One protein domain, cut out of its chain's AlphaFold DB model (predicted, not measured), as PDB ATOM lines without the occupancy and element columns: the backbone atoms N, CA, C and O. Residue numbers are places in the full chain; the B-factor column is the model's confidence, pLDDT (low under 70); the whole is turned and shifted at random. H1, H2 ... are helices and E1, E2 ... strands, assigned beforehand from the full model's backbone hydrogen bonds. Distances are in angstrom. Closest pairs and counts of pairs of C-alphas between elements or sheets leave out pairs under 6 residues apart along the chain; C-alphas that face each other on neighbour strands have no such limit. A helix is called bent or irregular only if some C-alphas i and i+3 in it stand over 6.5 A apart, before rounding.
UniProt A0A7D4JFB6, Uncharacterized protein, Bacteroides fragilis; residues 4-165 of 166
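Overview. This is residues 4 to 165 of the 166 residues of an uncharacterized protein of Bacteroides fragilis (UniProt A0A7D4JFB6). One five-stranded sheet is bent back on itself and curled like part of a barrel, with E1 and E5 facing E3 and E4 across the hinge strand E2, and with H5 packed over E2 and E3. H1, H2, H3 and H8 gather toward one end of the longest axis, while H4 and H6 lie toward the other end among loops; H7 packs on H5. The printed part has 162 residues with eight named helices and five named strands, in the order H1 H2 H3 E1 H4 H5 E2 E3 E4 H6 E5 H7 H8. The sheet runs E1 E5 E2 E3 E4, antiparallel throughout, and the class is mixed, helices and strands. The whole is compact, with a radius of gyration of the C-alphas of 15.2 A, and spans 46 by 39 by 26 A.

Arrangement. H1, residues 4 to 8, is close to but not clearly touching H3, residues 24 to 37; their closest C-alphas, of Glu 4 and Phe 35, are 6.3 A apart. H2, residues 17 to 20, is also close to but not clearly touching H3, with the C-alphas of Tyr 19 and Leu 27 closest at 7.2 A. E1 is residues 39 to 41, and H4, residues 51 to 54, is close to but not clearly touching H5, residues 62 to 73, with the C-alphas of Leu 53 and Leu 69 closest at 8.0 A. E2, residues 76 to 83, bends by 74 degrees at residue 80, and E3, residues 93 to 100, bends by 52 degrees at residue 96. E2 and E3 form a hairpin, with N 78 and O 97 at 2.9 A. E3 forms another with E4, residues 103 to 105, with N 100 and O 103 at 2.8 A. E2 E3 E4 is a meander, each strand the antiparallel neighbour of the one before. H5 is on the sheet at a height of 8.0 A, over E2 and E3, and runs along the strands at 13 degrees to E3 on the local plane; the C-alphas of Tyr 63 and Gly 96 are its closest to E3, 4.7 A apart. H6, residues 117 to 122, is not on the sheet. E5, residues 126 to 132, has E1 on one side, with N 39 and O 129 at 2.9 A, and E2 on the other, with N 81 and O 128 at 2.8 A. E1, H4 H5 and E2 form a split strand-helix-strand unit, two strands of one sheet that are not neighbours, joined through helices, with E5 between them in the sheet, and its crossover is right-handed. H7, residues 134 to 140, touches residues 67 to 71 of H5 at a steep tilt of 58 degrees, opposite ways, with the C-alphas of Leu 71 and Asn 134 closest at 6.6 A. H8, residues 155 to 164, only just touches H3, with 3 pairs of C-alphas within 8 A; they are about perpendicular at 88 degrees, and the C-alphas of Phe 30 and Trp 159 are closest at 7.1 A. Every O i to N i+4 pair is within hydrogen-bond range in H1, H3, H5, H7 and H8, but 0 of 2 in H6, where 2 of 3 O i to N i+3 pairs are; H2 and H4 are too short for an O i to N i+4 pair.

Along the chain. H1 begins at C-alpha 4, (-22.694, -16.387, -7.669). From first to last C-alpha, H3 measures 20.1 A, H5 15.8 A, E2 19.6 A, E3 21.3 A, E5 18.2 A and H8 13.8 A. E2 begins at C-alpha 76, (-15.087, -9.140, 13.784), and H8 ends at C-alpha 164, (-32.798, 1.710, 1.829).

Size, cuts and confidence. The two C-alphas farthest apart, of Lys 25 and Glu 115, are 46.2 A apart. The printed part has no cut; its long links are E4 to H6 and H7 to H8, the latter being residues 141 to 154. The mean pLDDT of the printed part is 79.7, and 41 residues are under 70, among them 43 to 52, 84 to 90 and 107 to 124.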
ATOM      1  N   GLU A   4     -21.309 -16.295  -7.217       80.31
ATOM      2  CA  GLU A   4     -22.694 -16.387  -7.669       80.31
ATOM      3  C   GLU A   4     -23.005 -17.758  -8.289       80.31
ATOM      4  O   GLU A   4     -23.984 -18.390  -7.897       80.31
ATOM      5  N   ASP A   5     -22.149 -18.268  -9.182       77.44
ATOM      6  CA  ASP A   5     -22.324 -19.602  -9.781       77.44
ATOM      7  C   ASP A   5     -22.291 -20.718  -8.718       77.44
ATOM      8  O   ASP A   5     -23.085 -21.661  -8.774       77.44
ATOM      9  N   GLU A   6     -21.380 -20.614  -7.743       77.25
ATOM     10  CA  GLU A   6     -21.204 -21.599  -6.664       77.25
ATOM     11  C   GLU A   6     -22.421 -21.627  -5.723       77.25
ATOM     12  O   GLU A   6     -22.951 -22.698  -5.408       77.25
ATOM     13  N   LEU A   7     -22.925 -20.456  -5.320       76.75
ATOM     14  CA  LEU A   7     -24.059 -20.355  -4.402       76.75
ATOM     15  C   LEU A   7     -25.397 -20.646  -5.091       76.75
ATOM     16  O   LEU A   7     -26.218 -21.372  -4.520       76.75
ATOM     17  N   ASN A   8     -25.604 -20.194  -6.333       77.62
ATOM     18  CA  ASN A   8     -26.827 -20.475  -7.095       77.62
ATOM     19  C   ASN A   8     -27.033 -21.975  -7.348       77.62
ATOM     20  O   ASN A   8     -28.173 -22.439  -7.338       77.62
ATOM     21  N   GLY A   9     -25.955 -22.754  -7.500       72.12
ATOM     22  CA  GLY A   9     -26.041 -24.211  -7.653       72.12
ATOM     23  C   GLY A   9     -26.597 -24.945  -6.424       72.12
ATOM     24  O   GLY A   9     -27.132 -26.043  -6.555       72.12
ATOM     25  N   SER A  10     -26.500 -24.337  -5.238       73.94
ATOM     26  CA  SER A  10     -26.950 -24.928  -3.966       73.94
ATOM     27  C   SER A  10     -28.178 -24.253  -3.349       73.94
ATOM     28  O   SER A  10     -28.811 -24.840  -2.475       73.94
ATOM     29  N   ASN A  11     -28.513 -23.044  -3.812       79.25
ATOM     30  CA  ASN A  11     -29.639 -22.224  -3.369       79.25
ATOM     31  C   ASN A  11     -29.789 -22.132  -1.830       79.25
ATOM     32  O   ASN A  11     -30.822 -22.542  -1.287       79.25
ATOM     33  N   PRO A  12     -28.790 -21.571  -1.113       81.56
ATOM     34  CA  PRO A  12     -28.829 -21.451   0.351       81.56
ATOM     35  C   PRO A  12     -29.991 -20.583   0.854       81.56
ATOM     36  O   PRO A  12     -30.359 -20.629   2.023       81.56
ATOM     37  N   TRP A  13     -30.589 -19.802  -0.041       84.56
ATOM     38  CA  TRP A  13     -31.639 -18.837   0.248       84.56
ATOM     39  C   TRP A  13     -33.023 -19.466   0.439       84.56
ATOM     40  O   TRP A  13     -33.913 -18.831   0.993       84.56
ATOM     41  N   ALA A  14     -33.238 -20.691  -0.045       77.19
ATOM     42  CA  ALA A  14     -34.568 -21.303  -0.071       77.19
ATOM     43  C   ALA A  14     -34.964 -22.026   1.224       77.19
ATOM     44  O   ALA A  14     -36.142 -22.321   1.406       77.19
ATOM     45  N   ASN A  15     -34.000 -22.334   2.096       68.06
ATOM     46  CA  ASN A  15     -34.193 -23.263   3.216       68.06
ATOM     47  C   ASN A  15     -33.875 -22.651   4.590       68.06
ATOM     48  O   ASN A  15     -33.703 -23.401   5.549       68.06
ATOM     49  N   ASP A  16     -33.788 -21.323   4.690       80.69
ATOM     50  CA  ASP A  16     -33.552 -20.624   5.956       80.69
ATOM     51  C   ASP A  16     -34.622 -19.552   6.207       80.69
ATOM     52  O   ASP A  16     -34.968 -18.763   5.316       80.69
ATOM     53  N   ASP A  17     -35.146 -19.528   7.433       79.56
ATOM     54  CA  ASP A  17     -36.222 -18.630   7.855       79.56
ATOM     55  C   ASP A  17     -35.832 -17.146   7.764       79.56
ATOM     56  O   ASP A  17     -36.697 -16.286   7.592       79.56
ATOM     57  N   MET A  18     -34.535 -16.822   7.818       84.69
ATOM     58  CA  MET A  18     -34.054 -15.456   7.621       84.69
ATOM     59  C   MET A  18     -34.455 -14.919   6.238       84.69
ATOM     60  O   MET A  18     -34.954 -13.793   6.123       84.69
ATOM     61  N   TYR A  19     -34.278 -15.727   5.191       85.75
ATOM     62  CA  TYR A  19     -34.539 -15.328   3.806       85.75
ATOM     63  C   TYR A  19     -36.008 -15.485   3.407       85.75
ATOM     64  O   TYR A  19     -36.483 -14.745   2.545       85.75
ATOM     65  N   SER A  20     -36.747 -16.397   4.050       83.38
ATOM     66  CA  SER A  20     -38.174 -16.622   3.765       83.38
ATOM     67  C   SER A  20     -39.049 -15.395   4.061       83.38
ATOM     68  O   SER A  20     -40.143 -15.261   3.512       83.38
ATOM     69  N   SER A  21     -38.545 -14.463   4.877       83.00
ATOM     70  CA  SER A  21     -39.186 -13.179   5.175       83.00
ATOM     71  C   SER A  21     -39.174 -12.170   4.014       83.00
ATOM     72  O   SER A  21     -39.865 -11.150   4.085       83.00
ATOM     73  N   LEU A  22     -38.398 -12.419   2.954       89.06
ATOM     74  CA  LEU A  22     -38.246 -11.510   1.819       89.06
ATOM     75  C   LEU A  22     -39.275 -11.792   0.723       89.06
ATOM     76  O   LEU A  22     -39.538 -12.936   0.351       89.06
ATOM     77  N   THR A  23     -39.803 -10.730   0.111       91.88
ATOM     78  CA  THR A  23     -40.503 -10.881  -1.174       91.88
ATOM     79  C   THR A  23     -39.533 -11.347  -2.266       91.88
ATOM     80  O   THR A  23     -38.334 -11.100  -2.177       91.88
ATOM     81  N   ILE A  24     -40.031 -11.944  -3.358       90.44
ATOM     82  CA  ILE A  24     -39.184 -12.371  -4.499       90.44
ATOM     83  C   ILE A  24     -38.311 -11.218  -5.018       90.44
ATOM     84  O   ILE A  24     -37.139 -11.410  -5.334       90.44
ATOM     85  N   LYS A  25     -38.881 -10.009  -5.091       92.31
ATOM     86  CA  LYS A  25     -38.150  -8.814  -5.515       92.31
ATOM     87  C   LYS A  25     -37.028  -8.471  -4.532       92.31
ATOM     88  O   LYS A  25     -35.899  -8.267  -4.960       92.31
ATOM     89  N   GLU A  26     -37.332  -8.428  -3.235       93.38
ATOM     90  CA  GLU A  26     -36.329  -8.141  -2.206       93.38
ATOM     91  C   GLU A  26     -35.236  -9.201  -2.149       93.38
ATOM     92  O   GLU A  26     -34.077  -8.851  -1.969       93.38
ATOM     93  N   LEU A  27     -35.580 -10.475  -2.343       92.56
ATOM     94  CA  LEU A  27     -34.601 -11.551  -2.380       92.56
ATOM     95  C   LEU A  27     -33.597 -11.347  -3.522       92.56
ATOM     96  O   LEU A  27     -32.397 -11.470  -3.295       92.56
ATOM     97  N   GLY A  28     -34.061 -10.974  -4.717       92.12
ATOM     98  CA  GLY A  28     -33.171 -10.668  -5.842       92.12
ATOM     99  C   GLY A  28     -32.288  -9.436  -5.601       92.12
ATOM    100  O   GLY A  28     -31.106  -9.444  -5.941       92.12
ATOM    101  N   GLU A  29     -32.833  -8.384  -4.982       94.94
ATOM    102  CA  GLU A  29     -32.067  -7.186  -4.601       94.94
ATOM    103  C   GLU A  29     -31.001  -7.503  -3.539       94.94
ATOM    104  O   GLU A  29     -29.861  -7.049  -3.653       94.94
ATOM    105  N   PHE A  30     -31.360  -8.312  -2.542       94.44
ATOM    106  CA  PHE A  30     -30.451  -8.784  -1.505       94.44
ATOM    107  C   PHE A  30     -29.336  -9.654  -2.086       94.44
ATOM    108  O   PHE A  30     -28.173  -9.392  -1.810       94.44
ATOM    109  N   GLN A  31     -29.667 -10.652  -2.913       92.88
ATOM    110  CA  GLN A  31     -28.681 -11.545  -3.530       92.88
ATOM    111  C   GLN A  31     -27.653 -10.762  -4.338       92.88
ATOM    112  O   GLN A  31     -26.453 -10.959  -4.163       92.88
ATOM    113  N   LYS A  32     -28.117  -9.822  -5.169       93.06
ATOM    114  CA  LYS A  32     -27.230  -8.945  -5.931       93.06
ATOM    115  C   LYS A  32     -26.276  -8.180  -5.010       93.06
ATOM    116  O   LYS A  32     -25.068  -8.227  -5.214       93.06
ATOM    117  N   TRP A  33     -26.812  -7.515  -3.986       95.12
ATOM    118  CA  TRP A  33     -25.992  -6.781  -3.022       95.12
ATOM    119  C   TRP A  33     -25.009  -7.701  -2.288       95.12
ATOM    120  O   TRP A  33     -23.842  -7.349  -2.130       95.12
ATOM    121  N   PHE A  34     -25.446  -8.891  -1.880       94.75
ATOM    122  CA  PHE A  34     -24.601  -9.857  -1.195       94.75
ATOM    123  C   PHE A  34     -23.429 -10.278  -2.083       94.75
ATOM    124  O   PHE A  34     -22.289 -10.201  -1.645       94.75
ATOM    125  N   PHE A  35     -23.665 -10.648  -3.345       91.81
ATOM    126  CA  PHE A  35     -22.586 -11.045  -4.255       91.81
ATOM    127  C   PHE A  35     -21.602  -9.909  -4.560       91.81
ATOM    128  O   PHE A  35     -20.412 -10.167  -4.720       91.81
ATOM    129  N   GLU A  36     -22.073  -8.661  -4.602       92.94
ATOM    130  CA  GLU A  36     -21.225  -7.483  -4.817       92.94
ATOM    131  C   GLU A  36     -20.345  -7.138  -3.602       92.94
ATOM    132  O   GLU A  36     -19.309  -6.497  -3.773       92.94
ATOM    133  N   ASN A  37     -20.738  -7.547  -2.389       94.12
ATOM    134  CA  ASN A  37     -20.108  -7.092  -1.143       94.12
ATOM    135  C   ASN A  37     -19.537  -8.217  -0.266       94.12
ATOM    136  O   ASN A  37     -18.796  -7.929   0.675       94.12
ATOM    137  N   CYS A  38     -19.880  -9.482  -0.523       92.56
ATOM    138  CA  CYS A  38     -19.437 -10.592   0.312       92.56
ATOM    139  C   CYS A  38     -17.926 -10.799   0.207       92.56
ATOM    140  O   CYS A  38     -17.310 -10.667  -0.852       92.56
ATOM    141  N   ILE A  39     -17.334 -11.163   1.338       91.62
ATOM    142  CA  ILE A  39     -15.932 -11.527   1.440       91.62
ATOM    143  C   ILE A  39     -15.859 -13.050   1.490       91.62
ATOM    144  O   ILE A  39     -16.583 -13.696   2.251       91.62
ATOM    145  N   CYS A  40     -14.983 -13.616   0.662       89.44
ATOM    146  CA  CYS A  40     -14.606 -15.019   0.740       89.44
ATOM    147  C   CYS A  40     -13.459 -15.153   1.740       89.44
ATOM    148  O   CYS A  40     -12.392 -14.571   1.537       89.44
ATOM    149  N   PHE A  41     -13.681 -15.913   2.804       85.38
ATOM    150  CA  PHE A  41     -12.672 -16.196   3.812       85.38
ATOM    151  C   PHE A  41     -12.186 -17.633   3.666       85.38
ATOM    152  O   PHE A  41     -12.981 -18.580   3.650       85.38
ATOM    153  N   ASP A  42     -10.865 -17.776   3.604       72.06
ATOM    154  CA  ASP A  42     -10.203 -19.069   3.685       72.06
ATOM    155  C   ASP A  42     -10.045 -19.493   5.150       72.06
ATOM    156  O   ASP A  42      -9.900 -18.677   6.067       72.06
ATOM    157  N   ILE A  43     -10.060 -20.805   5.381       69.50
ATOM    158  CA  ILE A  43      -9.853 -21.342   6.720       69.50
ATOM    159  C   ILE A  43      -8.363 -21.276   7.066       69.50
ATOM    160  O   ILE A  43      -7.542 -22.032   6.544       69.50
ATOM    161  N   HIS A  44      -8.020 -20.431   8.029       63.00
ATOM    162  CA  HIS A  44      -6.699 -20.420   8.646       63.00
ATOM    163  C   HIS A  44      -6.843 -20.535  10.163       63.00
ATOM    164  O   HIS A  44      -7.244 -19.616  10.870       63.00
ATOM    165  N   ILE A  45      -6.550 -21.734  10.657       59.22
ATOM    166  CA  ILE A  45      -6.841 -22.183  12.017       59.22
ATOM    167  C   ILE A  45      -5.636 -21.868  12.914       59.22
ATOM    168  O   ILE A  45      -4.627 -22.561  12.854       59.22
ATOM    169  N   ASN A  46      -5.745 -20.853  13.778       54.16
ATOM    170  CA  ASN A  46      -4.841 -20.649  14.923       54.16
ATOM    171  C   ASN A  46      -5.679 -20.487  16.206       54.16
ATOM    172  O   ASN A  46      -5.972 -19.377  16.649       54.16
ATOM    173  N   TYR A  47      -6.116 -21.620  16.769       57.22
ATOM    174  CA  TYR A  47      -7.155 -21.686  17.812       57.22
ATOM    175  C   TYR A  47      -6.642 -21.665  19.255       57.22
ATOM    176  O   TYR A  47      -7.416 -21.336  20.153       57.22
ATOM    177  N   ASP A  48      -5.364 -21.962  19.501       56.97
ATOM    178  CA  ASP A  48      -4.801 -22.062  20.858       56.97
ATOM    179  C   ASP A  48      -5.126 -20.873  21.791       56.97
ATOM    180  O   ASP A  48      -5.482 -21.113  22.949       56.97
ATOM    181  N   PRO A  49      -5.083 -19.596  21.349       58.94
ATOM    182  CA  PRO A  49      -5.445 -18.478  22.221       58.94
ATOM    183  C   PRO A  49      -6.958 -18.305  22.446       58.94
ATOM    184  O   PRO A  49      -7.333 -17.591  23.374       58.94
ATOM    185  N   LEU A  50      -7.827 -18.927  21.640       63.19
ATOM    186  CA  LEU A  50      -9.276 -18.672  21.629       63.19
ATOM    187  C   LEU A  50     -10.114 -19.778  22.285       63.19
ATOM    188  O   LEU A  50     -11.270 -19.543  22.611       63.19
ATOM    189  N   ILE A  51      -9.543 -20.954  22.561       63.84
ATOM    190  CA  ILE A  51     -10.247 -22.070  23.225       63.84
ATOM    191  C   ILE A  51     -10.837 -21.671  24.594       63.84
ATOM    192  O   ILE A  51     -11.855 -22.209  25.020       63.84
ATOM    193  N   LYS A  52     -10.228 -20.698  25.287       67.50
ATOM    194  CA  LYS A  52     -10.739 -20.170  26.567       67.50
ATOM    195  C   LYS A  52     -12.056 -19.398  26.426       67.50
ATOM    196  O   LYS A  52     -12.734 -19.194  27.423       67.50
ATOM    197  N   LEU A  53     -12.405 -18.978  25.212       70.75
ATOM    198  CA  LEU A  53     -13.632 -18.245  24.915       70.75
ATOM    199  C   LEU A  53     -14.839 -19.172  24.737       70.75
ATOM    200  O   LEU A  53     -15.943 -18.671  24.581       70.75
ATOM    201  N   CYS A  54     -14.648 -20.499  24.759       70.31
ATOM    202  CA  CYS A  54     -15.722 -21.477  24.568       70.31
ATOM    203  C   CYS A  54     -16.649 -21.634  25.785       70.31
ATOM    204  O   CYS A  54     -17.799 -22.022  25.606       70.31
ATOM    205  N   ASP A  55     -16.177 -21.339  27.000       73.88
ATOM    206  CA  ASP A  55     -16.932 -21.549  28.247       73.88
ATOM    207  C   ASP A  55     -18.319 -20.861  28.278       73.88
ATOM    208  O   ASP A  55     -19.281 -21.506  28.703       73.88
ATOM    209  N   PRO A  56     -18.484 -19.594  27.837       74.75
ATOM    210  CA  PRO A  56     -19.790 -18.929  27.833       74.75
ATOM    211  C   PRO A  56     -20.696 -19.298  26.646       74.75
ATOM    212  O   PRO A  56     -21.831 -18.823  26.592       74.75
ATOM    213  N   LEU A  57     -20.219 -20.079  25.672       78.00
ATOM    214  CA  LEU A  57     -20.876 -20.220  24.371       78.00
ATOM    215  C   LEU A  57     -21.943 -21.314  24.344       78.00
ATOM    216  O   LEU A  57     -21.868 -22.333  25.028       78.00
ATOM    217  N   LEU A  58     -22.940 -21.118  23.483       75.06
ATOM    218  CA  LEU A  58     -24.024 -22.071  23.282       75.06
ATOM    219  C   LEU A  58     -23.694 -23.047  22.156       75.06
ATOM    220  O   LEU A  58     -23.264 -22.656  21.069       75.06
ATOM    221  N   GLY A  59     -23.974 -24.332  22.373       73.62
ATOM    222  CA  GLY A  59     -23.919 -25.318  21.296       73.62
ATOM    223  C   GLY A  59     -24.929 -24.976  20.196       73.62
ATOM    224  O   GLY A  59     -26.105 -24.780  20.494       73.62
ATOM    225  N   SER A  60     -24.481 -24.940  18.936       73.00
ATOM    226  CA  SER A  60     -25.308 -24.571  17.770       73.00
ATOM    227  C   SER A  60     -25.837 -23.125  17.779       73.00
ATOM    228  O   SER A  60     -26.797 -22.828  17.077       73.00
ATOM    229  N   GLY A  61     -25.219 -22.216  18.540       81.56
ATOM    230  CA  GLY A  61     -25.602 -20.802  18.612       81.56
ATOM    231  C   GLY A  61     -24.771 -19.892  17.705       81.56
ATOM    232  O   GLY A  61     -24.107 -19.003  18.222       81.56
ATOM    233  N   CYS A  62     -24.767 -20.100  16.383       86.69
ATOM    234  CA  CYS A  62     -23.872 -19.369  15.466       86.69
ATOM    235  C   CYS A  62     -24.018 -17.845  15.520       86.69
ATOM    236  O   CYS A  62     -23.028 -17.140  15.715       86.69
ATOM    237  N   TYR A  63     -25.249 -17.337  15.468       89.62
ATOM    238  CA  TYR A  63     -25.498 -15.902  15.577       89.62
ATOM    239  C   TYR A  63     -25.161 -15.363  16.978       89.62
ATOM    240  O   TYR A  63     -24.378 -14.425  17.109       89.62
ATOM    241  N   GLY A  64     -25.646 -16.034  18.029       88.69
ATOM    242  CA  GLY A  64     -25.440 -15.617  19.424       88.69
ATOM    243  C   GLY A  64     -23.996 -15.613  19.882       88.69
ATOM    244  O   GLY A  64     -23.536 -14.626  20.453       88.69
ATOM    245  N   ASN A  65     -23.263 -16.686  19.599       87.94
ATOM    246  CA  ASN A  65     -21.847 -16.776  19.928       87.94
ATOM    247  C   ASN A  65     -21.059 -15.713  19.157       87.94
ATOM    248  O   ASN A  65     -20.240 -15.015  19.750       87.94
ATOM    249  N   GLY A  66     -21.347 -15.557  17.860       89.75
ATOM    250  CA  GLY A  66     -20.652 -14.610  16.997       89.75
ATOM    251  C   GLY A  66     -20.808 -13.161  17.452       89.75
ATOM    252  O   GLY A  66     -19.820 -12.443  17.629       89.75
ATOM    253  N   GLN A  67     -22.048 -12.748  17.712       91.81
ATOM    254  CA  GLN A  67     -22.361 -11.403  18.191       91.81
ATOM    255  C   GLN A  67     -21.773 -11.156  19.585       91.81
ATOM    256  O   GLN A  67     -21.166 -10.112  19.819       91.81
ATOM    257  N   PHE A  68     -21.881 -12.131  20.496       89.25
ATOM    258  CA  PHE A  68     -21.329 -12.021  21.846       89.25
ATOM    259  C   PHE A  68     -19.815 -11.804  21.833       89.25
ATOM    260  O   PHE A  68     -19.318 -10.877  22.472       89.25
ATOM    261  N   LEU A  69     -19.080 -12.631  21.085       87.19
ATOM    262  CA  LEU A  69     -17.624 -12.530  20.993       87.19
ATOM    263  C   LEU A  69     -17.181 -11.241  20.300       87.19
ATOM    264  O   LEU A  69     -16.135 -10.692  20.639       87.19
ATOM    265  N   SER A  70     -17.983 -10.711  19.375       90.69
ATOM    266  CA  SER A  70     -17.693  -9.398  18.806       90.69
ATOM    267  C   SER A  70     -17.801  -8.289  19.844       90.69
ATOM    268  O   SER A  70     -16.890  -7.474  19.976       90.69
ATOM    269  N   LEU A  71     -18.878  -8.287  20.630       89.19
ATOM    270  CA  LEU A  71     -19.128  -7.273  21.655       89.19
ATOM    271  C   LEU A  71     -18.156  -7.358  22.843       89.19
ATOM    272  O   LEU A  71     -17.833  -6.331  23.432       89.19
ATOM    273  N   THR A  72     -17.698  -8.558  23.206       86.88
ATOM    274  CA  THR A  72     -16.903  -8.782  24.429       86.88
ATOM    275  C   THR A  72     -15.405  -8.925  24.186       86.88
ATOM    276  O   THR A  72     -14.612  -8.432  24.986       86.88
ATOM    277  N   GLU A  73     -15.006  -9.541  23.074       84.62
ATOM    278  CA  GLU A  73     -13.607  -9.874  22.772       84.62
ATOM    279  C   GLU A  73     -13.045  -9.066  21.591       84.62
ATOM    280  O   GLU A  73     -11.872  -9.207  21.233       84.62
ATOM    281  N   GLY A  74     -13.873  -8.221  20.967       85.88
ATOM    282  CA  GLY A  74     -13.477  -7.384  19.834       85.88
ATOM    283  C   GLY A  74     -13.183  -8.177  18.560       85.88
ATOM    284  O   GLY A  74     -12.433  -7.702  17.708       85.88
ATOM    285  N   LEU A  75     -13.731  -9.391  18.430       88.38
ATOM    286  CA  LEU A  75     -13.667 -10.127  17.169       88.38
ATOM    287  C   LEU A  75     -14.570  -9.464  16.125       88.38
ATOM    288  O   LEU A  75     -15.635  -8.929  16.440       88.38
ATOM    289  N   GLU A  76     -14.181  -9.532  14.858       92.69
ATOM    290  CA  GLU A  76     -15.087  -9.140  13.784       92.69
ATOM    291  C   GLU A  76     -16.205 -10.183  13.686       92.69
ATOM    292  O   GLU A  76     -15.986 -11.371  13.937       92.69
ATOM    293  N   TYR A  77     -17.416  -9.748  13.355       93.69
ATOM    294  CA  TYR A  77     -18.565 -10.628  13.173       93.69
ATOM    295  C   TYR A  77     -19.015 -10.592  11.725       93.69
ATOM    296  O   TYR A  77     -19.155  -9.516  11.147       93.69
ATOM    297  N   ALA A  78     -19.252 -11.766  11.153       94.94
ATOM    298  CA  ALA A  78     -19.784 -11.915   9.818       94.94
ATOM    299  C   ALA A  78     -21.026 -12.803   9.819       94.94
ATOM    300  O   ALA A  78     -21.099 -13.803  10.536       94.94
ATOM    301  N   GLU A  79     -21.972 -12.459   8.951       94.56
ATOM    302  CA  GLU A  79     -23.092 -13.326   8.597       94.56
ATOM    303  C   GLU A  79     -23.108 -13.573   7.092       94.56
ATOM    304  O   GLU A  79     -22.774 -12.697   6.287       94.56
ATOM    305  N   GLY A  80     -23.511 -14.775   6.703       92.88
ATOM    306  CA  GLY A  80     -23.647 -15.144   5.304       92.88
ATOM    307  C   GLY A  80     -23.890 -16.629   5.153       92.88
ATOM    308  O   GLY A  80     -24.807 -17.168   5.771       92.88
ATOM    309  N   VAL A  81     -23.091 -17.283   4.316       89.56
ATOM    310  CA  VAL A  81     -23.241 -18.699   3.992       89.56
ATOM    311  C   VAL A  81     -21.914 -19.442   4.082       89.56
ATOM    312  O   VAL A  81     -20.863 -18.911   3.721       89.56
ATOM    313  N   VAL A  82     -21.954 -20.688   4.544       86.06
ATOM    314  CA  VAL A  82     -20.761 -21.541   4.655       86.06
ATOM    315  C   VAL A  82     -20.925 -22.804   3.830       86.06
ATOM    316  O   VAL A  82     -22.017 -23.371   3.746       86.06
ATOM    317  N   ALA A  83     -19.831 -23.222   3.197       78.31
ATOM    318  CA  ALA A  83     -19.763 -24.423   2.380       78.31
ATOM    319  C   ALA A  83     -19.330 -25.606   3.257       78.31
ATOM    320  O   ALA A  83     -18.151 -25.679   3.612       78.31
ATOM    321  N   PRO A  84     -20.229 -26.528   3.635       66.19
ATOM    322  CA  PRO A  84     -19.837 -27.689   4.424       66.19
ATOM    323  C   PRO A  84     -18.789 -28.541   3.693       66.19
ATOM    324  O   PRO A  84     -18.938 -28.821   2.505       66.19
ATOM    325  N   ASP A  85     -17.743 -28.986   4.394       63.03
ATOM    326  CA  ASP A  85     -16.825 -30.006   3.883       63.03
ATOM    327  C   ASP A  85     -17.155 -31.387   4.477       63.03
ATOM    328  O   ASP A  85     -17.745 -31.478   5.553       63.03
ATOM    329  N   GLY A  86     -16.819 -32.445   3.720       51.91
ATOM    330  CA  GLY A  86     -16.591 -33.857   4.095       51.91
ATOM    331  C   GLY A  86     -17.595 -34.629   4.974       51.91
ATOM    332  O   GLY A  86     -17.869 -35.793   4.699       51.91
ATOM    333  N   ASN A  87     -18.118 -34.023   6.036       51.12
ATOM    334  CA  ASN A  87     -18.935 -34.626   7.086       51.12
ATOM    335  C   ASN A  87     -20.308 -33.959   7.264       51.12
ATOM    336  O   ASN A  87     -21.188 -34.548   7.893       51.12
ATOM    337  N   TYR A  88     -20.507 -32.750   6.737       53.28
ATOM    338  CA  TYR A  88     -21.791 -32.055   6.788       53.28
ATOM    339  C   TYR A  88     -22.544 -32.291   5.474       53.28
ATOM    340  O   TYR A  88     -22.171 -31.801   4.413       53.28
ATOM    341  N   THR A  89     -23.597 -33.104   5.525       48.66
ATOM    342  CA  THR A  89     -24.416 -33.425   4.352       48.66
ATOM    343  C   THR A  89     -25.485 -32.349   4.153       48.66
ATOM    344  O   THR A  89     -26.486 -32.343   4.866       48.66
ATOM    345  N   GLY A  90     -25.285 -31.441   3.201       57.59
ATOM    346  CA  GLY A  90     -26.240 -30.384   2.848       57.59
ATOM    347  C   GLY A  90     -25.581 -29.338   1.952       57.59
ATOM    348  O   GLY A  90     -24.360 -29.273   1.906       57.59
ATOM    349  N   GLY A  91     -26.361 -28.560   1.198       70.06
ATOM    350  CA  GLY A  91     -25.834 -27.413   0.447       70.06
ATOM    351  C   GLY A  91     -25.250 -26.333   1.368       70.06
ATOM    352  O   GLY A  91     -25.117 -26.536   2.574       70.06
ATOM    353  N   HIS A  92     -24.916 -25.169   0.812       81.19
ATOM    354  CA  HIS A  92     -24.497 -24.027   1.624       81.19
ATOM    355  C   HIS A  92     -25.561 -23.695   2.683       81.19
ATOM    356  O   HIS A  92     -26.759 -23.726   2.390       81.19
ATOM    357  N   ILE A  93     -25.128 -23.385   3.905       82.94
ATOM    358  CA  ILE A  93     -26.018 -23.080   5.037       82.94
ATOM    359  C   ILE A  93     -25.839 -21.630   5.474       82.94
ATOM    360  O   ILE A  93     -24.716 -21.126   5.442       82.94
ATOM    361  N   ALA A  94     -26.924 -20.974   5.889       88.44
ATOM    362  CA  ALA A  94     -26.844 -19.655   6.505       88.44
ATOM    363  C   ALA A  94     -26.126 -19.750   7.855       88.44
ATOM    364  O   ALA A  94     -26.336 -20.704   8.609       88.44
ATOM    365  N   HIS A  95     -25.249 -18.791   8.143       89.06
ATOM    366  CA  HIS A  95     -24.362 -18.911   9.291       89.06
ATOM    367  C   HIS A  95     -23.823 -17.574   9.791       89.06
ATOM    368  O   HIS A  95     -23.533 -16.678   8.997       89.06
ATOM    369  N   GLY A  96     -23.627 -17.487  11.107       90.88
ATOM    370  CA  GLY A  96     -22.876 -16.423  11.770       90.88
ATOM    371  C   GLY A  96     -21.534 -16.943  12.282       90.88
ATOM    372  O   GLY A  96     -21.478 -18.000  12.906       90.88
ATOM    373  N   PHE A  97     -20.456 -16.207  12.037       89.75
ATOM    374  CA  PHE A  97     -19.101 -16.598  12.427       89.75
ATOM    375  C   PHE A  97     -18.256 -15.373  12.772       89.75
ATOM    376  O   PHE A  97     -18.586 -14.251  12.385       89.75
ATOM    377  N   ASN A  98     -17.160 -15.565  13.509       89.31
ATOM    378  CA  ASN A  98     -16.213 -14.485  13.755       89.31
ATOM    379  C   ASN A  98     -15.010 -14.545  12.825       89.31
ATOM    380  O   ASN A  98     -14.632 -15.598  12.309       89.31
ATOM    381  N   VAL A  99     -14.378 -13.386  12.669       87.56
ATOM    382  CA  VAL A  99     -13.126 -13.205  11.943       87.56
ATOM    383  C   VAL A  99     -12.118 -12.507  12.856       87.56
ATOM    384  O   VAL A  99     -12.459 -11.633  13.656       87.56
ATOM    385  N   LYS A 100     -10.854 -12.926  12.770       83.69
ATOM    386  CA  LYS A 100      -9.730 -12.293  13.460       83.69
ATOM    387  C   LYS A 100      -8.549 -12.164  12.513       83.69
ATOM    388  O   LYS A 100      -7.954 -13.167  12.112       83.69
ATOM    389  N   ASN A 101      -8.174 -10.927  12.187       79.69
ATOM    390  CA  ASN A 101      -7.078 -10.630  11.257       79.69
ATOM    391  C   ASN A 101      -7.253 -11.353   9.905       79.69
ATOM    392  O   ASN A 101      -6.301 -11.940   9.391       79.69
ATOM    393  N   GLY A 102      -8.484 -11.385   9.383       76.88
ATOM    394  CA  GLY A 102      -8.828 -12.077   8.135       76.88
ATOM    395  C   GLY A 102      -8.978 -13.601   8.232       76.88
ATOM    396  O   GLY A 102      -9.269 -14.230   7.222       76.88
ATOM    397  N   ASN A 103      -8.813 -14.201   9.417       78.31
ATOM    398  CA  ASN A 103      -8.940 -15.648   9.615       78.31
ATOM    399  C   ASN A 103     -10.251 -16.004  10.316       78.31
ATOM    400  O   ASN A 103     -10.658 -15.307  11.247       78.31
ATOM    401  N   ILE A 104     -10.865 -17.119   9.920       82.44
ATOM    402  CA  ILE A 104     -12.086 -17.628  10.548       82.44
ATOM    403  C   ILE A 104     -11.834 -18.063  11.995       82.44
ATOM    404  O   ILE A 104     -10.927 -18.842  12.286       82.44
ATOM    405  N   ALA A 105     -12.692 -17.578  12.887       79.56
ATOM    406  CA  ALA A 105     -12.783 -17.960  14.284       79.56
ATOM    407  C   ALA A 105     -14.229 -18.388  14.577       79.56
ATOM    408  O   ALA A 105     -15.034 -17.625  15.101       79.56
ATOM    409  N   ASP A 106     -14.587 -19.606  14.178       77.62
ATOM    410  CA  ASP A 106     -15.945 -20.120  14.354       77.62
ATOM    411  C   ASP A 106     -16.050 -21.056  15.565       77.62
ATOM    412  O   ASP A 106     -15.345 -22.066  15.650       77.62
ATOM    413  N   PHE A 107     -16.943 -20.710  16.496       69.56
ATOM    414  CA  PHE A 107     -17.191 -21.422  17.757       69.56
ATOM    415  C   PHE A 107     -18.618 -21.971  17.861       69.56
ATOM    416  O   PHE A 107     -19.106 -22.304  18.942       69.56
ATOM    417  N   SER A 108     -19.343 -22.010  16.750       67.19
ATOM    418  CA  SER A 108     -20.762 -22.364  16.726       67.19
ATOM    419  C   SER A 108     -21.024 -23.855  16.517       67.19
ATOM    420  O   SER A 108     -22.086 -24.372  16.892       67.19
ATOM    421  N   PHE A 109     -20.054 -24.584  15.960       64.94
ATOM    422  CA  PHE A 109     -20.179 -26.015  15.735       64.94
ATOM    423  C   PHE A 109     -20.032 -26.753  17.064       64.94
ATOM    424  O   PHE A 109     -18.940 -26.892  17.602       64.94
ATOM    425  N   LYS A 110     -21.165 -27.261  17.563       53.91
ATOM    426  CA  LYS A 110     -21.434 -27.992  18.824       53.91
ATOM    427  C   LYS A 110     -20.378 -29.009  19.305       53.91
ATOM    428  O   LYS A 110     -20.475 -29.493  20.426       53.91
ATOM    429  N   LYS A 111     -19.417 -29.383  18.459       52.78
ATOM    430  CA  LYS A 111     -18.351 -30.345  18.745       52.78
ATOM    431  C   LYS A 111     -16.966 -29.712  18.919       52.78
ATOM    432  O   LYS A 111     -16.035 -30.459  19.155       52.78
ATOM    433  N   ILE A 112     -16.798 -28.395  18.793       58.16
ATOM    434  CA  ILE A 112     -15.510 -27.732  19.033       58.16
ATOM    435  C   ILE A 112     -15.501 -27.223  20.476       58.16
ATOM    436  O   ILE A 112     -15.974 -26.128  20.772       58.16
ATOM    437  N   THR A 113     -14.979 -28.039  21.387       59.97
ATOM    438  CA  THR A 113     -14.676 -27.631  22.767       59.97
ATOM    439  C   THR A 113     -13.176 -27.731  23.025       59.97
ATOM    440  O   THR A 113     -12.432 -28.299  22.221       59.97
ATOM    441  N   LYS A 114     -12.717 -27.238  24.179       59.47
ATOM    442  CA  LYS A 114     -11.338 -27.440  24.650       59.47
ATOM    443  C   LYS A 114     -10.923 -28.913  24.658       59.47
ATOM    444  O   LYS A 114      -9.770 -29.242  24.405       59.47
ATOM    445  N   GLU A 115     -11.866 -29.797  24.949       61.75
ATOM    446  CA  GLU A 115     -11.694 -31.245  25.040       61.75
ATOM    447  C   GLU A 115     -11.863 -31.946  23.686       61.75
ATOM    448  O   GLU A 115     -11.648 -33.155  23.584       61.75
ATOM    449  N   SER A 116     -12.272 -31.214  22.648       65.75
ATOM    450  CA  SER A 116     -12.591 -31.775  21.339       65.75
ATOM    451  C   SER A 116     -12.098 -30.933  20.139       65.75
ATOM    452  O   SER A 116     -12.823 -30.767  19.155       65.75
ATOM    453  N   PRO A 117     -10.838 -30.441  20.144       59.81
ATOM    454  CA  PRO A 117     -10.300 -29.601  19.067       59.81
ATOM    455  C   PRO A 117     -10.197 -30.332  17.717       59.81
ATOM    456  O   PRO A 117     -10.134 -29.695  16.672       59.81
ATOM    457  N   GLN A 118     -10.215 -31.668  17.699       60.09
ATOM    458  CA  GLN A 118     -10.129 -32.479  16.480       60.09
ATOM    459  C   GLN A 118     -11.285 -32.267  15.491       60.09
ATOM    460  O   GLN A 118     -11.150 -32.623  14.326       60.09
ATOM    461  N   PHE A 119     -12.418 -31.694  15.912       64.12
ATOM    462  CA  PHE A 119     -13.509 -31.369  14.984       64.12
ATOM    463  C   PHE A 119     -13.237 -30.105  14.153       64.12
ATOM    464  O   PHE A 119     -13.982 -29.830  13.218       64.12
ATOM    465  N   LEU A 120     -12.141 -29.388  14.432       58.25
ATOM    466  CA  LEU A 120     -11.674 -28.256  13.629       58.25
ATOM    467  C   LEU A 120     -11.269 -28.654  12.208       58.25
ATOM    468  O   LEU A 120     -11.505 -27.902  11.270       58.25
ATOM    469  N   SER A 121     -10.697 -29.848  12.024       55.22
ATOM    470  CA  SER A 121     -10.330 -30.362  10.696       55.22
ATOM    471  C   SER A 121     -11.531 -30.843   9.875       55.22
ATOM    472  O   SER A 121     -11.344 -31.403   8.802       55.22
ATOM    473  N   ALA A 122     -12.742 -30.708  10.417       57.25
ATOM    474  CA  ALA A 122     -14.008 -31.011   9.762       57.25
ATOM    475  C   ALA A 122     -14.881 -29.749   9.644       57.25
ATOM    476  O   ALA A 122     -16.105 -29.859   9.601       57.25
ATOM    477  N   MET A 123     -14.275 -28.557   9.737       63.38
ATOM    478  CA  MET A 123     -14.982 -27.295   9.559       63.38
ATOM    479  C   MET A 123     -15.273 -27.023   8.079       63.38
ATOM    480  O   MET A 123     -14.432 -27.337   7.243       63.38
ATOM    481  N   PRO A 124     -16.397 -26.343   7.772       65.12
ATOM    482  CA  PRO A 124     -16.764 -25.917   6.423       65.12
ATOM    483  C   PRO A 124     -15.584 -25.382   5.614       65.12
ATOM    484  O   PRO A 124     -14.875 -24.503   6.087       65.12
ATOM    485  N   GLY A 125     -15.423 -25.878   4.385       70.50
ATOM    486  CA  GLY A 125     -14.296 -25.595   3.494       70.50
ATOM    487  C   GLY A 125     -14.116 -24.114   3.147       70.50
ATOM    488  O   GLY A 125     -12.997 -23.680   2.881       70.50
ATOM    489  N   LYS A 126     -15.214 -23.345   3.125       82.94
ATOM    490  CA  LYS A 126     -15.234 -21.925   2.754       82.94
ATOM    491  C   LYS A 126     -16.346 -21.167   3.462       82.94
ATOM    492  O   LYS A 126     -17.427 -21.711   3.703       82.94
ATOM    493  N   TYR A 127     -16.090 -19.887   3.705       88.56
ATOM    494  CA  TYR A 127     -17.020 -18.965   4.339       88.56
ATOM    495  C   TYR A 127     -17.226 -17.755   3.432       88.56
ATOM    496  O   TYR A 127     -16.261 -17.118   3.009       88.56
ATOM    497  N   TYR A 128     -18.483 -17.421   3.162       90.62
ATOM    498  CA  TYR A 128     -18.880 -16.231   2.421       90.62
ATOM    499  C   TYR A 128     -19.691 -15.360   3.361       90.62
ATOM    500  O   TYR A 128     -20.761 -15.772   3.804       90.62
ATOM    501  N   GLY A 129     -19.198 -14.172   3.694       93.69
ATOM    502  CA  GLY A 129     -19.860 -13.346   4.697       93.69
ATOM    503  C   GLY A 129     -19.739 -11.860   4.447       93.69
ATOM    504  O   GLY A 129     -18.821 -11.388   3.778       93.69
ATOM    505  N   ILE A 130     -20.680 -11.130   5.029       96.31
ATOM    506  CA  ILE A 130     -20.627  -9.683   5.188       96.31
ATOM    507  C   ILE A 130     -20.218  -9.402   6.626       96.31
ATOM    508  O   ILE A 130     -20.847  -9.920   7.549       96.31
ATOM    509  N   ILE A 131     -19.193  -8.571   6.816       96.06
ATOM    510  CA  ILE A 131     -18.816  -8.088   8.145       96.06
ATOM    511  C   ILE A 131     -19.898  -7.122   8.626       96.06
ATOM    512  O   ILE A 131     -20.150  -6.099   7.988       96.06
ATOM    513  N   ILE A 132     -20.535  -7.461   9.745       96.12
ATOM    514  CA  ILE A 132     -21.535  -6.621  10.401       96.12
ATOM    515  C   ILE A 132     -20.821  -5.787  11.475       96.12
ATOM    516  O   ILE A 132     -20.229  -6.360  12.395       96.12
ATOM    517  N   PRO A 133     -20.851  -4.447  11.375       95.06
ATOM    518  CA  PRO A 133     -20.169  -3.562  12.310       95.06
ATOM    519  C   PRO A 133     -20.642  -3.719  13.760       95.06
ATOM    520  O   PRO A 133     -21.827  -3.902  14.032       95.06
ATOM    521  N   ASN A 134     -19.710  -3.607  14.708       91.94
ATOM    522  CA  ASN A 134     -19.994  -3.784  16.135       91.94
ATOM    523  C   ASN A 134     -21.008  -2.762  16.676       91.94
ATOM    524  O   ASN A 134     -21.873  -3.111  17.475       91.94
ATOM    525  N   ASP A 135     -20.948  -1.519  16.199       92.38
ATOM    526  CA  ASP A 135     -21.913  -0.466  16.516       92.38
ATOM    527  C   ASP A 135     -23.323  -0.803  16.011       92.38
ATOM    528  O   ASP A 135     -24.299  -0.571  16.727       92.38
ATOM    529  N   PHE A 136     -23.440  -1.424  14.833       94.00
ATOM    530  CA  PHE A 136     -24.713  -1.946  14.337       94.00
ATOM    531  C   PHE A 136     -25.237  -3.089  15.215       94.00
ATOM    532  O   PHE A 136     -26.409  -3.082  15.592       94.00
ATOM    533  N   ILE A 137     -24.375  -4.036  15.607       92.31
ATOM    534  CA  ILE A 137     -24.752  -5.117  16.535       92.31
ATOM    535  C   ILE A 137     -25.266  -4.511  17.844       92.31
ATOM    536  O   ILE A 137     -26.372  -4.834  18.268       92.31
ATOM    537  N   ALA A 138     -24.514  -3.588  18.451       89.81
ATOM    538  CA  ALA A 138     -24.886  -2.935  19.703       89.81
ATOM    539  C   ALA A 138     -26.218  -2.173  19.593       89.81
ATOM    540  O   ALA A 138     -27.055  -2.272  20.490       89.81
ATOM    541  N   LYS A 139     -26.446  -1.466  18.475       90.38
ATOM    542  CA  LYS A 139     -27.711  -0.776  18.172       90.38
ATOM    543  C   LYS A 139     -28.888  -1.749  18.109       90.38
ATOM    544  O   LYS A 139     -29.938  -1.475  18.680       90.38
ATOM    545  N   MET A 140     -28.726  -2.875  17.419       88.88
ATOM    546  CA  MET A 140     -29.795  -3.863  17.240       88.88
ATOM    547  C   MET A 140     -30.040  -4.711  18.492       88.88
ATOM    548  O   MET A 140     -31.086  -5.349  18.619       88.88
ATOM    549  N   GLN A 141     -29.081  -4.729  19.419       79.88
ATOM    550  CA  GLN A 141     -29.036  -5.662  20.531       79.88
ATOM    551  C   GLN A 141     -29.085  -4.985  21.915       79.88
ATOM    552  O   GLN A 141     -28.388  -5.420  22.821       79.88
ATOM    553  N   GLU A 142     -29.966  -3.999  22.128       69.25
ATOM    554  CA  GLU A 142     -30.125  -3.254  23.401       69.25
ATOM    555  C   GLU A 142     -29.997  -4.109  24.693       69.25
ATOM    556  O   GLU A 142     -30.832  -4.979  24.948       69.25
ATOM    557  N   GLY A 143     -28.991  -3.835  25.542       63.56
ATOM    558  CA  GLY A 143     -28.835  -4.419  26.890       63.56
ATOM    559  C   GLY A 143     -27.567  -5.264  27.122       63.56
ATOM    560  O   GLY A 143     -26.761  -5.468  26.219       63.56
ATOM    561  N   ASN A 144     -27.377  -5.758  28.355       54.78
ATOM    562  CA  ASN A 144     -26.317  -6.722  28.694       54.78
ATOM    563  C   ASN A 144     -26.726  -8.103  28.186       54.78
ATOM    564  O   ASN A 144     -27.488  -8.786  28.868       54.78
ATOM    565  N   LYS A 145     -26.246  -8.499  27.007       69.00
ATOM    566  CA  LYS A 145     -26.720  -9.721  26.361       69.00
ATOM    567  C   LYS A 145     -25.700 -10.851  26.398       69.00
ATOM    568  O   LYS A 145     -24.577 -10.737  25.915       69.00
ATOM    569  N   THR A 146     -26.128 -11.959  26.980       78.31
ATOM    570  CA  THR A 146     -25.495 -13.274  26.878       78.31
ATOM    571  C   THR A 146     -25.686 -13.850  25.465       78.31
ATOM    572  O   THR A 146     -26.589 -13.412  24.746       78.31
ATOM    573  N   PRO A 147     -24.927 -14.881  25.046       73.31
ATOM    574  CA  PRO A 147     -25.154 -15.537  23.753       73.31
ATOM    575  C   PRO A 147     -26.593 -16.044  23.546       73.31
ATOM    576  O   PRO A 147     -27.062 -16.118  22.414       73.31
ATOM    577  N   TYR A 148     -27.319 -16.360  24.628       74.00
ATOM    578  CA  TYR A 148     -28.726 -16.785  24.580       74.00
ATOM    579  C   TYR A 148     -29.658 -15.673  24.088       74.00
ATOM    580  O   TYR A 148     -30.613 -15.910  23.345       74.00
ATOM    581  N   GLU A 149     -29.351 -14.441  24.471       78.25
ATOM    582  CA  GLU A 149     -30.138 -13.259  24.133       78.25
ATOM    583  C   GLU A 149     -29.788 -12.711  22.738       78.25
ATOM    584  O   GLU A 149     -30.557 -11.933  22.179       78.25
ATOM    585  N   LEU A 150     -28.670 -13.155  22.147       78.31
ATOM    586  CA  LEU A 150     -28.116 -12.673  20.874       78.31
ATOM    587  C   LEU A 150     -28.401 -13.591  19.672       78.31
ATOM    588  O   LEU A 150     -27.617 -13.679  18.742       78.31
ATOM    589  N   HIS A 151     -29.522 -14.305  19.634       78.75
ATOM    590  CA  HIS A 151     -29.749 -15.324  18.596       78.75
ATOM    591  C   HIS A 151     -30.367 -14.803  17.286       78.75
ATOM    592  O   HIS A 151     -30.545 -15.587  16.355       78.75
ATOM    593  N   LYS A 152     -30.727 -13.515  17.201       87.94
ATOM    594  CA  LYS A 152     -31.351 -12.937  16.001       87.94
ATOM    595  C   LYS A 152     -30.286 -12.677  14.918       87.94
ATOM    596  O   LYS A 152     -29.380 -11.888  15.194       87.94
ATOM    597  N   PRO A 153     -30.409 -13.251  13.706       91.44
ATOM    598  CA  PRO A 153     -29.587 -12.857  12.564       91.44
ATOM    599  C   PRO A 153     -29.805 -11.383  12.202       91.44
ATOM    600  O   PRO A 153     -30.919 -10.862  12.318       91.44
ATOM    601  N   LEU A 154     -28.750 -10.714  11.754       94.06
ATOM    602  CA  LEU A 154     -28.701  -9.279  11.484       94.06
ATOM    603  C   LEU A 154     -28.461  -8.951  10.006       94.06
ATOM    604  O   LEU A 154     -28.657  -7.801   9.618       94.06
ATOM    605  N   LEU A 155     -28.084  -9.919   9.163       95.38
ATOM    606  CA  LEU A 155     -27.680  -9.688   7.772       95.38
ATOM    607  C   LEU A 155     -28.733  -8.942   6.943       95.38
ATOM    608  O   LEU A 155     -28.403  -8.007   6.215       95.38
ATOM    609  N   ILE A 156     -30.004  -9.334   7.062       94.62
ATOM    610  CA  ILE A 156     -31.104  -8.704   6.315       94.62
ATOM    611  C   ILE A 156     -31.392  -7.289   6.817       94.62
ATOM    612  O   ILE A 156     -31.629  -6.389   6.009       94.62
ATOM    613  N   ASP A 157     -31.360  -7.076   8.133       94.19
ATOM    614  CA  ASP A 157     -31.553  -5.746   8.717       94.19
ATOM    615  C   ASP A 157     -30.399  -4.816   8.321       94.19
ATOM    616  O   ASP A 157     -30.629  -3.674   7.926       94.19
ATOM    617  N   TYR A 158     -29.169  -5.334   8.333       95.81
ATOM    618  CA  TYR A 158     -27.983  -4.605   7.905       95.81
ATOM    619  C   TYR A 158     -28.051  -4.239   6.420       95.81
ATOM    620  O   TYR A 158     -27.880  -3.075   6.063       95.81
ATOM    621  N   TRP A 159     -28.395  -5.191   5.547       95.88
ATOM    622  CA  TRP A 159     -28.610  -4.926   4.120       95.88
ATOM    623  C   TRP A 159     -29.637  -3.811   3.886       95.88
ATOM    624  O   TRP A 159     -29.404  -2.906   3.078       95.88
ATOM    625  N   ARG A 160     -30.774  -3.855   4.591       94.75
ATOM    626  CA  ARG A 160     -31.817  -2.830   4.477       94.75
ATOM    627  C   ARG A 160     -31.297  -1.458   4.894       94.75
ATOM    628  O   ARG A 160     -31.531  -0.504   4.161       94.75
ATOM    629  N   GLU A 161     -30.549  -1.361   5.993       94.50
ATOM    630  CA  GLU A 161     -29.956  -0.089   6.425       94.50
ATOM    631  C   GLU A 161     -28.968   0.467   5.387       94.50
ATOM    632  O   GLU A 161     -29.026   1.652   5.057       94.50
ATOM    633  N   GLN A 162     -28.125  -0.391   4.802       93.12
ATOM    634  CA  GLN A 162     -27.137   0.018   3.797       93.12
ATOM    635  C   GLN A 162     -27.760   0.460   2.463       93.12
ATOM    636  O   GLN A 162     -27.184   1.283   1.754       93.12
ATOM    637  N   THR A 163     -28.917  -0.093   2.088       89.00
ATOM    638  CA  THR A 163     -29.483   0.086   0.736       89.00
ATOM    639  C   THR A 163     -30.748   0.931   0.680       89.00
ATOM    640  O   THR A 163     -31.053   1.496  -0.371       89.00
ATOM    641  N   LYS A 164     -31.496   1.027   1.781       77.75
ATOM    642  CA  LYS A 164     -32.798   1.710   1.829       77.75
ATOM    643  C   LYS A 164     -32.794   2.944   2.737       77.75
ATOM    644  O   LYS A 164     -33.745   3.719   2.672       77.75
ATOM    645  N   GLY A 165     -31.713   3.171   3.491       63.22
ATOM    646  CA  GLY A 165     -31.638   4.227   4.501       63.22
ATOM    647  C   GLY A 165     -32.462   3.887   5.746       63.22
ATOM    648  O   GLY A 165     -33.341   3.026   5.703       63.22
TER     649      GLY A 165